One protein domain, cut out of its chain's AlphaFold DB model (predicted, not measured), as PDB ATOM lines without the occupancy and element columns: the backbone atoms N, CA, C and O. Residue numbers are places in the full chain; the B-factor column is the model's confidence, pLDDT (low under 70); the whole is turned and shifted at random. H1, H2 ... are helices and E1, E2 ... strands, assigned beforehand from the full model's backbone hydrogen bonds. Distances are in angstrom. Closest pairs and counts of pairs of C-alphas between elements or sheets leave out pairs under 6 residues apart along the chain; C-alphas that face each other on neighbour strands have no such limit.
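AT A GLANCE: This is residues 401 to 488 of the 527 residues of the protein "mRNA_cap_C domain-containing protein" of Nicotiana attenuata (UniProt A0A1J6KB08). A strongly twisted sheet of five antiparallel strands, in the order E3 E2 E1 E4 E5, has one helix, H1, packed across inner strand E1, making two layers, a sheet with a helix on one face. The long link after E3 reaches the other edge, where residues 434 to 435 pair in parallel with 461 to 462 of E5. The printed part has 88 residues, with named elements E1 E2 E3 E4 E5 H1 along the chain, class mixed. It is compact, with a radius of gyration of the C-alphas of 12.3 A and a rounded outline of 34 by 33 by 26 A.

IN THESE COORDINATES: Find C-alpha 403 at (-56.916, 70.712, -174.960); there E1, residues 403 to 410, begins and runs 21.0 A. E2 is residues 416 to 422, 19.2 A, and E3 is 425 to 428, 9.9 A. E4, 448 to 455, spans 21.3 A, and E5, 460 to 466, 17.6 A. H1, 476 to 486, runs 15.1 A to C-alpha 486 at (-67.115, 72.892, -178.669).

HOW THE PARTS SIT: Look between E1 and E4 for N 406 and O 450, 3.0 A apart; between E1 and E2, for N 407 and O 419, 2.9 A. The hairpin E2 and E3 has N 427 and O 420 at 2.8 A, and the hairpin E4 and E5 has N 462 and O 453 at 2.8 A. E1 E2 E3 form a meander, each strand the antiparallel neighbour of the one before; with E4, beside E1, they make a Greek key. H1 is on the sheet at a height of 8.7 A, over E1 and only just not over E4, across the strands at 66 degrees to E1 on the local plane. The closest C-alphas of E1 and H1 are those of Val 404 and Tyr 479, 6.3 A apart. In H1 every O i to N i+4 pair is within hydrogen-bond range.

THE WHOLE: The C-alphas of Val 412 and Gly 488 are the farthest apart, 35.6 A. The printed part has no cut, and the link E3 to E4 is long, with 19 residues. Look for pLDDT under 70 at residues 401 to 402, 437 to 440 and 484 to 488.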
ATOM      1  N   MET A 401     -58.287  72.382-181.468       56.28
ATOM      2  CA  MET A 401     -57.035  72.729-180.765       56.28
ATOM      3  C   MET A 401     -57.236  73.058-179.276       56.28
ATOM      4  O   MET A 401     -56.277  73.402-178.583       56.28
ATOM      5  N   SER A 402     -58.464  72.997-178.753       65.56
ATOM      6  CA  SER A 402     -58.708  73.121-177.314       65.56
ATOM      7  C   SER A 402     -58.391  71.803-176.605       65.56
ATOM      8  O   SER A 402     -59.189  70.862-176.649       65.56
ATOM      9  N   THR A 403     -57.239  71.752-175.939       81.88
ATOM     10  CA  THR A 403     -56.916  70.712-174.960       81.88
ATOM     11  C   THR A 403     -57.222  71.172-173.535       81.88
ATOM     12  O   THR A 403     -57.218  72.371-173.240       81.88
ATOM     13  N   VAL A 404     -57.544  70.212-172.666       86.12
ATOM     14  CA  VAL A 404     -57.823  70.413-171.237       86.12
ATOM     15  C   VAL A 404     -57.065  69.354-170.444       86.12
ATOM     16  O   VAL A 404     -57.170  68.162-170.752       86.12
ATOM     17  N   ASP A 405     -56.335  69.782-169.413       89.88
ATOM     18  CA  ASP A 405     -55.560  68.876-168.566       89.88
ATOM     19  C   ASP A 405     -56.367  68.437-167.337       89.88
ATOM     20  O   ASP A 405     -56.485  69.162-166.343       89.88
ATOM     21  N   PHE A 406     -56.904  67.219-167.397       90.56
ATOM     22  CA  PHE A 406     -57.651  66.593-166.306       90.56
ATOM     23  C   PHE A 406     -56.718  65.790-165.403       90.56
ATOM     24  O   PHE A 406     -55.800  65.126-165.878       90.56
ATOM     25  N   LEU A 407     -56.991  65.752-164.102       90.19
ATOM     26  CA  LEU A 407     -56.434  64.717-163.234       90.19
ATOM     27  C   LEU A 407     -57.317  63.471-163.345       90.19
ATOM     28  O   LEU A 407     -58.515  63.543-163.075       90.19
ATOM     29  N   PHE A 408     -56.725  62.347-163.737       89.88
ATOM     30  CA  PHE A 408     -57.419  61.074-163.905       89.88
ATOM     31  C   PHE A 408     -57.218  60.186-162.677       89.88
ATOM     32  O   PHE A 408     -56.086  59.959-162.252       89.88
ATOM     33  N   GLU A 409     -58.301  59.655-162.115       88.88
ATOM     34  CA  GLU A 409     -58.261  58.638-161.059       88.88
ATOM     35  C   GLU A 409     -59.248  57.512-161.413       88.88
ATOM     36  O   GLU A 409     -60.286  57.748-162.033       88.88
ATOM     37  N   VAL A 410     -58.919  56.270-161.054       86.50
ATOM     38  CA  VAL A 410     -59.801  55.108-161.270       86.50
ATOM     39  C   VAL A 410     -60.568  54.819-159.982       86.50
ATOM     40  O   VAL A 410     -59.958  54.612-158.931       86.50
ATOM     41  N   GLY A 411     -61.898  54.813-160.064       79.75
ATOM     42  CA  GLY A 411     -62.793  54.506-158.952       79.75
ATOM     43  C   GLY A 411     -62.697  53.050-158.484       79.75
ATOM     44  O   GLY A 411     -62.230  52.166-159.200       79.75
ATOM     45  N   VAL A 412     -63.174  52.784-157.264       76.75
ATOM     46  CA  VAL A 412     -63.167  51.437-156.644       76.75
ATOM     47  C   VAL A 412     -64.041  50.436-157.421       76.75
ATOM     48  O   VAL A 412     -63.810  49.232-157.381       76.75
ATOM     49  N   ASP A 413     -65.023  50.951-158.154       74.94
ATOM     50  CA  ASP A 413     -65.921  50.256-159.080       74.94
ATOM     51  C   ASP A 413     -65.363  50.131-160.514       74.94
ATOM     52  O   ASP A 413     -66.030  49.580-161.388       74.94
ATOM     53  N   GLY A 414     -64.155  50.645-160.775       73.50
ATOM     54  CA  GLY A 414     -63.577  50.746-162.116       73.50
ATOM     55  C   GLY A 414     -64.100  51.927-162.942       73.50
ATOM     56  O   GLY A 414     -63.854  51.970-164.147       73.50
ATOM     57  N   SER A 415     -64.817  52.880-162.333       79.56
ATOM     58  CA  SER A 415     -65.244  54.106-163.016       79.56
ATOM     59  C   SER A 415     -64.063  55.031-163.343       79.56
ATOM     60  O   SER A 415     -63.066  55.093-162.622       79.56
ATOM     61  N   ASN A 416     -64.179  55.780-164.441       86.06
ATOM     62  CA  ASN A 416     -63.194  56.787-164.839       86.06
ATOM     63  C   ASN A 416     -63.565  58.132-164.206       86.06
ATOM     64  O   ASN A 416     -64.554  58.743-164.615       86.06
ATOM     65  N   LEU A 417     -62.778  58.599-163.237       87.94
ATOM     66  CA  LEU A 417     -63.027  59.841-162.508       87.94
ATOM     67  C   LEU A 417     -62.080  60.943-163.004       87.94
ATOM     68  O   LEU A 417     -60.865  60.755-163.086       87.94
ATOM     69  N   LEU A 418     -62.648  62.101-163.350       89.50
ATOM     70  CA  LEU A 418     -61.927  63.244-163.911       89.50
ATOM     71  C   LEU A 418     -62.042  64.443-162.979       89.50
ATOM     72  O   LEU A 418     -63.149  64.893-162.682       89.50
ATOM     73  N   TYR A 419     -60.904  64.983-162.556       88.88
ATOM     74  CA  TYR A 419     -60.846  66.106-161.629       88.88
ATOM     75  C   TYR A 419     -60.228  67.351-162.266       88.88
ATOM     76  O   TYR A 419     -59.187  67.282-162.924       88.88
ATOM     77  N   LEU A 420     -60.844  68.501-161.996       90.44
ATOM     78  CA  LEU A 420     -60.343  69.839-162.328       90.44
ATOM     79  C   LEU A 420     -60.130  70.667-161.057       90.44
ATOM     80  O   LEU A 420     -60.590  70.296-159.975       90.44
ATOM     81  N   GLN A 421     -59.434  71.796-161.171       89.62
ATOM     82  CA  GLN A 421     -59.209  72.703-160.050       89.62
ATOM     83  C   GLN A 421     -60.347  73.730-159.905       89.62
ATOM     84  O   GLN A 421     -60.608  74.530-160.806       89.62
ATOM     85  N   GLU A 422     -60.960  73.782-158.723       86.12
ATOM     86  CA  GLU A 422     -61.958  74.789-158.340       86.12
ATOM     87  C   GLU A 422     -61.627  75.331-156.942       86.12
ATOM     88  O   GLU A 422     -61.450  74.571-155.993       86.12
ATOM     89  N   HIS A 423     -61.458  76.653-156.816       78.69
ATOM     90  CA  HIS A 423     -61.039  77.336-155.575       78.69
ATOM     91  C   HIS A 423     -59.802  76.739-154.856       78.69
ATOM     92  O   HIS A 423     -59.603  76.961-153.664       78.69
ATOM     93  N   GLY A 424     -58.936  76.021-155.584       75.19
ATOM     94  CA  GLY A 424     -57.747  75.339-155.048       75.19
ATOM     95  C   GLY A 424     -57.970  73.873-154.653       75.19
ATOM     96  O   GLY A 424     -56.996  73.171-154.400       75.19
ATOM     97  N   ASN A 425     -59.214  73.395-154.668       81.25
ATOM     98  CA  ASN A 425     -59.582  72.000-154.431       81.25
ATOM     99  C   ASN A 425     -59.734  71.227-155.754       81.25
ATOM    100  O   ASN A 425     -59.896  71.823-156.821       81.25
ATOM    101  N   LYS A 426     -59.712  69.891-155.678       86.00
ATOM    102  CA  LYS A 426     -60.109  69.003-156.780       86.00
ATOM    103  C   LYS A 426     -61.642  68.916-156.835       86.00
ATOM    104  O   LYS A 426     -62.252  68.528-155.841       86.00
ATOM    105  N   LYS A 427     -62.251  69.208-157.985       88.19
ATOM    106  CA  LYS A 427     -63.683  69.005-158.264       88.19
ATOM    107  C   LYS A 427     -63.853  67.871-159.268       88.19
ATOM    108  O   LYS A 427     -63.220  67.912-160.320       88.19
ATOM    109  N   LEU A 428     -64.696  66.888-158.953       87.50
ATOM    110  CA  LEU A 428     -65.084  65.828-159.888       87.50
ATOM    111  C   LEU A 428     -65.981  66.407-160.993       87.50
ATOM    112  O   LEU A 428     -66.898  67.175-160.700       87.50
ATOM    113  N   ILE A 429     -65.731  66.027-162.245       85.56
ATOM    114  CA  ILE A 429     -66.572  66.376-163.392       85.56
ATOM    115  C   ILE A 429     -67.397  65.154-163.798       85.56
ATOM    116  O   ILE A 429     -66.888  64.196-164.381       85.56
ATOM    117  N   GLU A 430     -68.688  65.195-163.485       80.88
ATOM    118  CA  GLU A 430     -69.640  64.134-163.817       80.88
ATOM    119  C   GLU A 430     -69.996  64.124-165.316       80.88
ATOM    120  O   GLU A 430     -69.917  65.139-166.012       80.88
ATOM    121  N   GLY A 431     -70.381  62.953-165.833       73.69
ATOM    122  CA  GLY A 431     -70.834  62.779-167.220       73.69
ATOM    123  C   GLY A 431     -69.749  62.870-168.304       73.69
ATOM    124  O   GLY A 431     -70.060  62.691-169.480       73.69
ATOM    125  N   CYS A 432     -68.484  63.108-167.948       77.94
ATOM    126  CA  CYS A 432     -67.385  63.205-168.910       77.94
ATOM    127  C   CYS A 432     -66.686  61.860-169.140       77.94
ATOM    128  O   CYS A 432     -66.220  61.213-168.205       77.94
ATOM    129  N   ARG A 433     -66.556  61.462-170.411       80.94
ATOM    130  CA  ARG A 433     -65.866  60.237-170.832       80.94
ATOM    131  C   ARG A 433     -64.573  60.571-171.574       80.94
ATOM    132  O   ARG A 433     -64.609  61.293-172.568       80.94
ATOM    133  N   VAL A 434     -63.463  59.983-171.124       85.38
ATOM    134  CA  VAL A 434     -62.190  59.934-171.865       85.38
ATOM    135  C   VAL A 434     -62.039  58.573-172.547       85.38
ATOM    136  O   VAL A 434     -62.356  57.537-171.958       85.38
ATOM    137  N   MET A 435     -61.545  58.581-173.784       81.50
ATOM    138  CA  MET A 435     -61.137  57.404-174.544       81.50
ATOM    139  C   MET A 435     -59.617  57.357-174.689       81.50
ATOM    140  O   MET A 435     -58.981  58.333-175.095       81.50
ATOM    141  N   PHE A 436     -59.049  56.186-174.412       81.81
ATOM    142  CA  PHE A 436     -57.641  55.868-174.625       81.81
ATOM    143  C   PHE A 436     -57.538  55.009-175.888       81.81
ATOM    144  O   PHE A 436     -58.218  53.988-175.987       81.81
ATOM    145  N   LYS A 437     -56.723  55.426-176.864       69.31
ATOM    146  CA  LYS A 437     -56.657  54.775-178.189       69.31
ATOM    147  C   LYS A 437     -56.106  53.345-178.155       69.31
ATOM    148  O   LYS A 437     -56.461  52.549-179.016       69.31
ATOM    149  N   ASP A 438     -55.301  53.024-177.145       63.97
ATOM    150  CA  ASP A 438     -54.428  51.845-177.162       63.97
ATOM    151  C   ASP A 438     -54.902  50.705-176.240       63.97
ATOM    152  O   ASP A 438     -54.170  49.742-176.021       63.97
ATOM    153  N   GLY A 439     -56.100  50.811-175.647       59.16
ATOM    154  CA  GLY A 439     -56.669  49.774-174.766       59.16
ATOM    155  C   GLY A 439     -55.843  49.456-173.509       59.16
ATOM    156  O   GLY A 439     -56.030  48.404-172.905       59.16
ATOM    157  N   SER A 440     -54.909  50.337-173.143       65.38
ATOM    158  CA  SER A 440     -53.956  50.152-172.044       65.38
ATOM    159  C   SER A 440     -54.622  50.156-170.666       65.38
ATOM    160  O   SER A 440     -55.637  50.825-170.463       65.38
ATOM    161  N   ASP A 441     -54.006  49.469-169.699       72.62
ATOM    162  CA  ASP A 441     -54.493  49.407-168.318       72.62
ATOM    163  C   ASP A 441     -54.670  50.808-167.709       72.62
ATOM    164  O   ASP A 441     -53.712  51.560-167.501       72.62
ATOM    165  N   LEU A 442     -55.918  51.138-167.366       76.94
ATOM    166  CA  LEU A 442     -56.323  52.449-166.841       76.94
ATOM    167  C   LEU A 442     -55.596  52.816-165.532       76.94
ATOM    168  O   LEU A 442     -55.396  53.993-165.227       76.94
ATOM    169  N   SER A 443     -55.134  51.810-164.784       76.12
ATOM    170  CA  SER A 443     -54.351  51.963-163.554       76.12
ATOM    171  C   SER A 443     -53.045  52.745-163.749       76.12
ATOM    172  O   SER A 443     -52.617  53.431-162.821       76.12
ATOM    173  N   LEU A 444     -52.438  52.716-164.944       80.06
ATOM    174  CA  LEU A 444     -51.189  53.429-165.251       80.06
ATOM    175  C   LEU A 444     -51.351  54.958-165.259       80.06
ATOM    176  O   LEU A 444     -50.390  55.686-164.978       80.06
ATOM    177  N   TYR A 445     -52.559  55.432-165.572       81.75
ATOM    178  CA  TYR A 445     -52.915  56.850-165.649       81.75
ATOM    179  C   TYR A 445     -53.492  57.383-164.330       81.75
ATOM    180  O   TYR A 445     -53.559  58.596-164.148       81.75
ATOM    181  N   SER A 446     -53.889  56.501-163.407       85.56
ATOM    182  CA  SER A 446     -54.487  56.882-162.123       85.56
ATOM    183  C   SER A 446     -53.526  57.733-161.284       85.56
ATOM    184  O   SER A 446     -52.348  57.404-161.130       85.56
ATOM    185  N   GLY A 447     -54.023  58.852-160.757       84.50
ATOM    186  CA  GLY A 447     -53.238  59.845-160.022       84.50
ATOM    187  C   GLY A 447     -52.367  60.752-160.900       84.50
ATOM    188  O   GLY A 447     -51.581  61.529-160.355       84.50
ATOM    189  N   ARG A 448     -52.476  60.682-162.237       88.62
ATOM    190  CA  ARG A 448     -51.713  61.527-163.173       88.62
ATOM    191  C   ARG A 448     -52.597  62.563-163.856       88.62
ATOM    192  O   ARG A 448     -53.782  62.347-164.092       88.62
ATOM    193  N   ILE A 449     -51.978  63.678-164.234       90.12
ATOM    194  CA  ILE A 449     -52.607  64.675-165.098       90.12
ATOM    195  C   ILE A 449     -52.455  64.216-166.551       90.12
ATOM    196  O   ILE A 449     -51.353  63.876-166.994       90.12
ATOM    197  N   ILE A 450     -53.570  64.175-167.270       88.56
ATOM    198  CA  ILE A 450     -53.668  63.780-168.672       88.56
ATOM    199  C   ILE A 450     -54.188  64.952-169.501       88.56
ATOM    200  O   ILE A 450     -55.198  65.567-169.163       88.56
ATOM    201  N   GLU A 451     -53.491  65.249-170.593       90.75
ATOM    202  CA  GLU A 451     -53.958  66.195-171.598       90.75
ATOM    203  C   GLU A 451     -54.949  65.483-172.515       90.75
ATOM    204  O   GLU A 451     -54.632  64.436-173.095       90.75
ATOM    205  N   CYS A 452     -56.142  66.054-172.652       86.69
ATOM    206  CA  CYS A 452     -57.210  65.518-173.484       86.69
ATOM    207  C   CYS A 452     -57.664  66.549-174.522       86.69
ATOM    208  O   CYS A 452     -57.824  67.725-174.201       86.69
ATOM    209  N   SER A 453     -57.941  66.101-175.746       85.88
ATOM    210  CA  SER A 453     -58.592  66.894-176.797       85.88
ATOM    211  C   SER A 453     -60.024  66.413-177.014       85.88
ATOM    212  O   SER A 453     -60.325  65.234-176.834       85.88
ATOM    213  N   TRP A 454     -60.939  67.303-177.391       82.94
ATOM    214  CA  TRP A 454     -62.306  66.892-177.713       82.94
ATOM    215  C   TRP A 454     -62.405  66.321-179.131       82.94
ATOM    216  O   TRP A 454     -61.874  66.907-180.074       82.94
ATOM    217  N   ASN A 455     -63.133  65.213-179.301       77.56
ATOM    218  CA  ASN A 455     -63.521  64.711-180.616       77.56
ATOM    219  C   ASN A 455     -65.049  64.715-180.770       77.56
ATOM    220  O   ASN A 455     -65.754  63.909-180.162       77.56
ATOM    221  N   ALA A 456     -65.541  65.590-181.650       72.50
ATOM    222  CA  ALA A 456     -66.961  65.738-181.948       72.50
ATOM    223  C   ALA A 456     -67.592  64.501-182.616       72.50
ATOM    224  O   ALA A 456     -68.781  64.265-182.425       72.50
ATOM    225  N   HIS A 457     -66.826  63.692-183.359       74.38
ATOM    226  CA  HIS A 457     -67.351  62.483-184.011       74.38
ATOM    227  C   HIS A 457     -67.682  61.371-183.009       74.38
ATOM    228  O   HIS A 457     -68.663  60.656-183.180       74.38
ATOM    229  N   GLU A 458     -66.868  61.250-181.960       77.00
ATOM    230  CA  GLU A 458     -66.998  60.224-180.916       77.00
ATOM    231  C   GLU A 458     -67.776  60.730-179.688       77.00
ATOM    232  O   GLU A 458     -68.037  59.972-178.755       77.00
ATOM    233  N   ASN A 459     -68.122  62.027-179.672       78.94
ATOM    234  CA  ASN A 459     -68.731  62.740-178.546       78.94
ATOM    235  C   ASN A 459     -68.004  62.469-177.209       78.94
ATOM    236  O   ASN A 459     -68.623  62.211-176.174       78.94
ATOM    237  N   ALA A 460     -66.671  62.460-177.257       83.25
ATOM    238  CA  ALA A 460     -65.820  62.077-176.140       83.25
ATOM    239  C   ALA A 460     -64.477  62.816-176.165       83.25
ATOM    240  O   ALA A 460     -63.966  63.217-177.215       83.25
ATOM    241  N   TRP A 461     -63.872  62.933-174.986       86.56
ATOM    242  CA  TRP A 461     -62.497  63.393-174.844       86.56
ATOM    243  C   TRP A 461     -61.538  62.274-175.254       86.56
ATOM    244  O   TRP A 461     -61.715  61.120-174.870       86.56
ATOM    245  N   ILE A 462     -60.510  62.596-176.024       85.94
ATOM    246  CA  ILE A 462     -59.463  61.668-176.446       85.94
ATOM    247  C   ILE A 462     -58.184  62.009-175.694       85.94
ATOM    248  O   ILE A 462     -57.729  63.152-175.710       85.94
ATOM    249  N   PHE A 463     -57.593  60.998-175.058       86.25
ATOM    250  CA  PHE A 463     -56.278  61.105-174.435       86.25
ATOM    251  C   PHE A 463     -55.207  61.488-175.472       86.25
ATOM    252  O   PHE A 463     -55.081  60.832-176.514       86.25
ATOM    253  N   VAL A 464     -54.424  62.527-175.170       85.62
ATOM    254  CA  VAL A 464     -53.300  63.004-175.991       85.62
ATOM    255  C   VAL A 464     -51.967  62.573-175.381       85.62
ATOM    256  O   VAL A 464     -51.172  61.916-176.051       85.62
ATOM    257  N   ARG A 465     -51.707  62.935-174.115       85.00
ATOM    258  CA  ARG A 465     -50.471  62.585-173.391       85.00
ATOM    259  C   ARG A 465     -50.633  62.684-171.872       85.00
ATOM    260  O   ARG A 465     -51.566  63.300-171.371       85.00
ATOM    261  N   ILE A 466     -49.681  62.113-171.134       85.12
ATOM    262  CA  ILE A 466     -49.494  62.385-169.701       85.12
ATOM    263  C   ILE A 466     -48.688  63.680-169.560       85.12
ATOM    264  O   ILE A 466     -47.631  63.811-170.179       85.12
ATOM    265  N   GLN A 467     -49.146  64.598-168.711       82.69
ATOM    266  CA  GLN A 467     -48.492  65.883-168.483       82.69
ATOM    267  C   GLN A 467     -47.596  65.821-167.235       82.69
ATOM    268  O   GLN A 467     -48.074  65.895-166.107       82.69
ATOM    269  N   THR A 468     -46.279  65.676-167.427       79.56
ATOM    270  CA  THR A 468     -45.298  65.557-166.324       79.56
ATOM    271  C   THR A 468     -44.875  66.894-165.715       79.56
ATOM    272  O   THR A 468     -44.478  66.933-164.556       79.56
ATOM    273  N   GLU A 469     -44.975  67.986-166.477       75.94
ATOM    274  CA  GLU A 469     -44.539  69.330-166.060       75.94
ATOM    275  C   GLU A 469     -45.593  70.096-165.237       75.94
ATOM    276  O   GLU A 469     -45.287  71.129-164.639       75.94
ATOM    277  N   LYS A 470     -46.850  69.629-165.204       77.25
ATOM    278  CA  LYS A 470     -47.915  70.234-164.388       77.25
ATOM    279  C   LYS A 470     -48.074  69.474-163.073       77.25
ATOM    280  O   LYS A 470     -48.169  68.255-163.057       77.25
ATOM    281  N   SER A 471     -48.172  70.213-161.968       80.19
ATOM    282  CA  SER A 471     -48.441  69.654-160.631       80.19
ATOM    283  C   SER A 471     -49.922  69.679-160.233       80.19
ATOM    284  O   SER A 471     -50.287  69.089-159.223       80.19
ATOM    285  N   ASN A 472     -50.769  70.389-160.986       83.50
ATOM    286  CA  ASN A 472     -52.209  70.517-160.748       83.50
ATOM    287  C   ASN A 472     -52.967  70.419-162.086       83.50
ATOM    288  O   ASN A 472     -52.421  70.883-163.092       83.50
ATOM    289  N   PRO A 473     -54.195  69.865-162.107       86.81
ATOM    290  CA  PRO A 473     -55.062  69.917-163.282       86.81
ATOM    291  C   PRO A 473     -55.504  71.353-163.583       86.81
ATOM    292  O   PRO A 473     -55.389  72.247-162.733       86.81
ATOM    293  N   ASP A 474     -56.037  71.571-164.783       87.50
ATOM    294  CA  ASP A 474     -56.538  72.881-165.191       87.50
ATOM    295  C   ASP A 474     -57.763  73.320-164.377       87.50
ATOM    296  O   ASP A 474     -58.456  72.532-163.725       87.50
ATOM    297  N   ARG A 475     -58.024  74.630-164.387       85.31
ATOM    298  CA  ARG A 475     -59.183  75.214-163.705       85.31
ATOM    299  C   ARG A 475     -60.480  74.878-164.429       85.31
ATOM    300  O   ARG A 475     -60.505  74.857-165.656       85.31
ATOM    301  N   ILE A 476     -61.573  74.751-163.675       82.75
ATOM    302  CA  ILE A 476     -62.914  74.527-164.244       82.75
ATOM    303  C   ILE A 476     -63.291  75.555-165.326       82.75
ATOM    304  O   ILE A 476     -63.837  75.172-166.354       82.75
ATOM    305  N   SER A 477     -62.879  76.817-165.178       75.69
ATOM    306  CA  SER A 477     -63.103  77.868-166.179       75.69
ATOM    307  C   SER A 477     -62.478  77.565-167.552       75.69
ATOM    308  O   SER A 477     -63.015  77.982-168.569       75.69
ATOM    309  N   VAL A 478     -61.358  76.829-167.601       80.44
ATOM    310  CA  VAL A 478     -60.702  76.413-168.860       80.44
ATOM    311  C   VAL A 478     -61.525  75.329-169.557       80.44
ATOM    312  O   VAL A 478     -61.655  75.330-170.779       80.44
ATOM    313  N   TYR A 479     -62.114  74.421-168.778       81.88
ATOM    314  CA  TYR A 479     -63.021  73.396-169.284       81.88
ATOM    315  C   TYR A 479     -64.354  73.989-169.756       81.88
ATOM    316  O   TYR A 479     -64.855  73.586-170.801       81.88
ATOM    317  N   GLU A 480     -64.901  74.974-169.044       76.19
ATOM    318  CA  GLU A 480     -66.102  75.706-169.464       76.19
ATOM    319  C   GLU A 480     -65.851  76.528-170.742       76.19
ATOM    320  O   GLU A 480     -66.668  76.470-171.660       76.19
ATOM    321  N   GLU A 481     -64.696  77.201-170.866       72.50
ATOM    322  CA  GLU A 481     -64.269  77.868-172.109       72.50
ATOM    323  C   GLU A 481     -64.151  76.858-173.265       72.50
ATOM    324  O   GLU A 481     -64.702  77.083-174.343       72.50
ATOM    325  N   ALA A 482     -63.490  75.715-173.042       73.06
ATOM    326  CA  ALA A 482     -63.366  74.663-174.051       73.06
ATOM    327  C   ALA A 482     -64.736  74.101-174.461       73.06
ATOM    328  O   ALA A 482     -65.016  73.982-175.652       73.06
ATOM    329  N   LYS A 483     -65.622  73.822-173.499       72.31
ATOM    330  CA  LYS A 483     -66.984  73.343-173.759       72.31
ATOM    331  C   LYS A 483     -67.803  74.363-174.558       72.31
ATOM    332  O   LYS A 483     -68.458  73.979-175.518       72.31
ATOM    333  N   HIS A 484     -67.700  75.652-174.240       67.12
ATOM    334  CA  HIS A 484     -68.355  76.716-175.006       67.12
ATOM    335  C   HIS A 484     -67.778  76.867-176.430       67.12
ATOM    336  O   HIS A 484     -68.501  77.240-177.353       67.12
ATOM    337  N   ILE A 485     -66.490  76.574-176.648       66.50
ATOM    338  CA  ILE A 485     -65.894  76.509-177.997       66.50
ATOM    339  C   ILE A 485     -66.423  75.289-178.771       66.50
ATOM    340  O   ILE A 485     -66.695  75.399-179.962       66.50
ATOM    341  N   ILE A 486     -66.603  74.149-178.098       67.94
ATOM    342  CA  ILE A 486     -67.115  72.892-178.669       67.94
ATOM    343  C   ILE A 486     -68.604  72.989-179.043       67.94
ATOM    344  O   ILE A 486     -69.004  72.521-180.106       67.94
ATOM    345  N   GLU A 487     -69.421  73.594-178.179       66.19
ATOM    346  CA  GLU A 487     -70.856  73.840-178.408       66.19
ATOM    347  C   GLU A 487     -71.102  75.078-179.302       66.19
ATOM    348  O   GLU A 487     -72.226  75.332-179.740       66.19
ATOM    349  N   GLY A 488     -70.055  75.860-179.586       60.94
ATOM    350  CA  GLY A 488     -70.114  77.085-180.373       60.94
ATOM    351  C   GLY A 488     -70.099  76.837-181.884       60.94
ATOM    352  O   GLY A 488     -69.123  76.348-182.441       60.94
TER     353      GLY A 488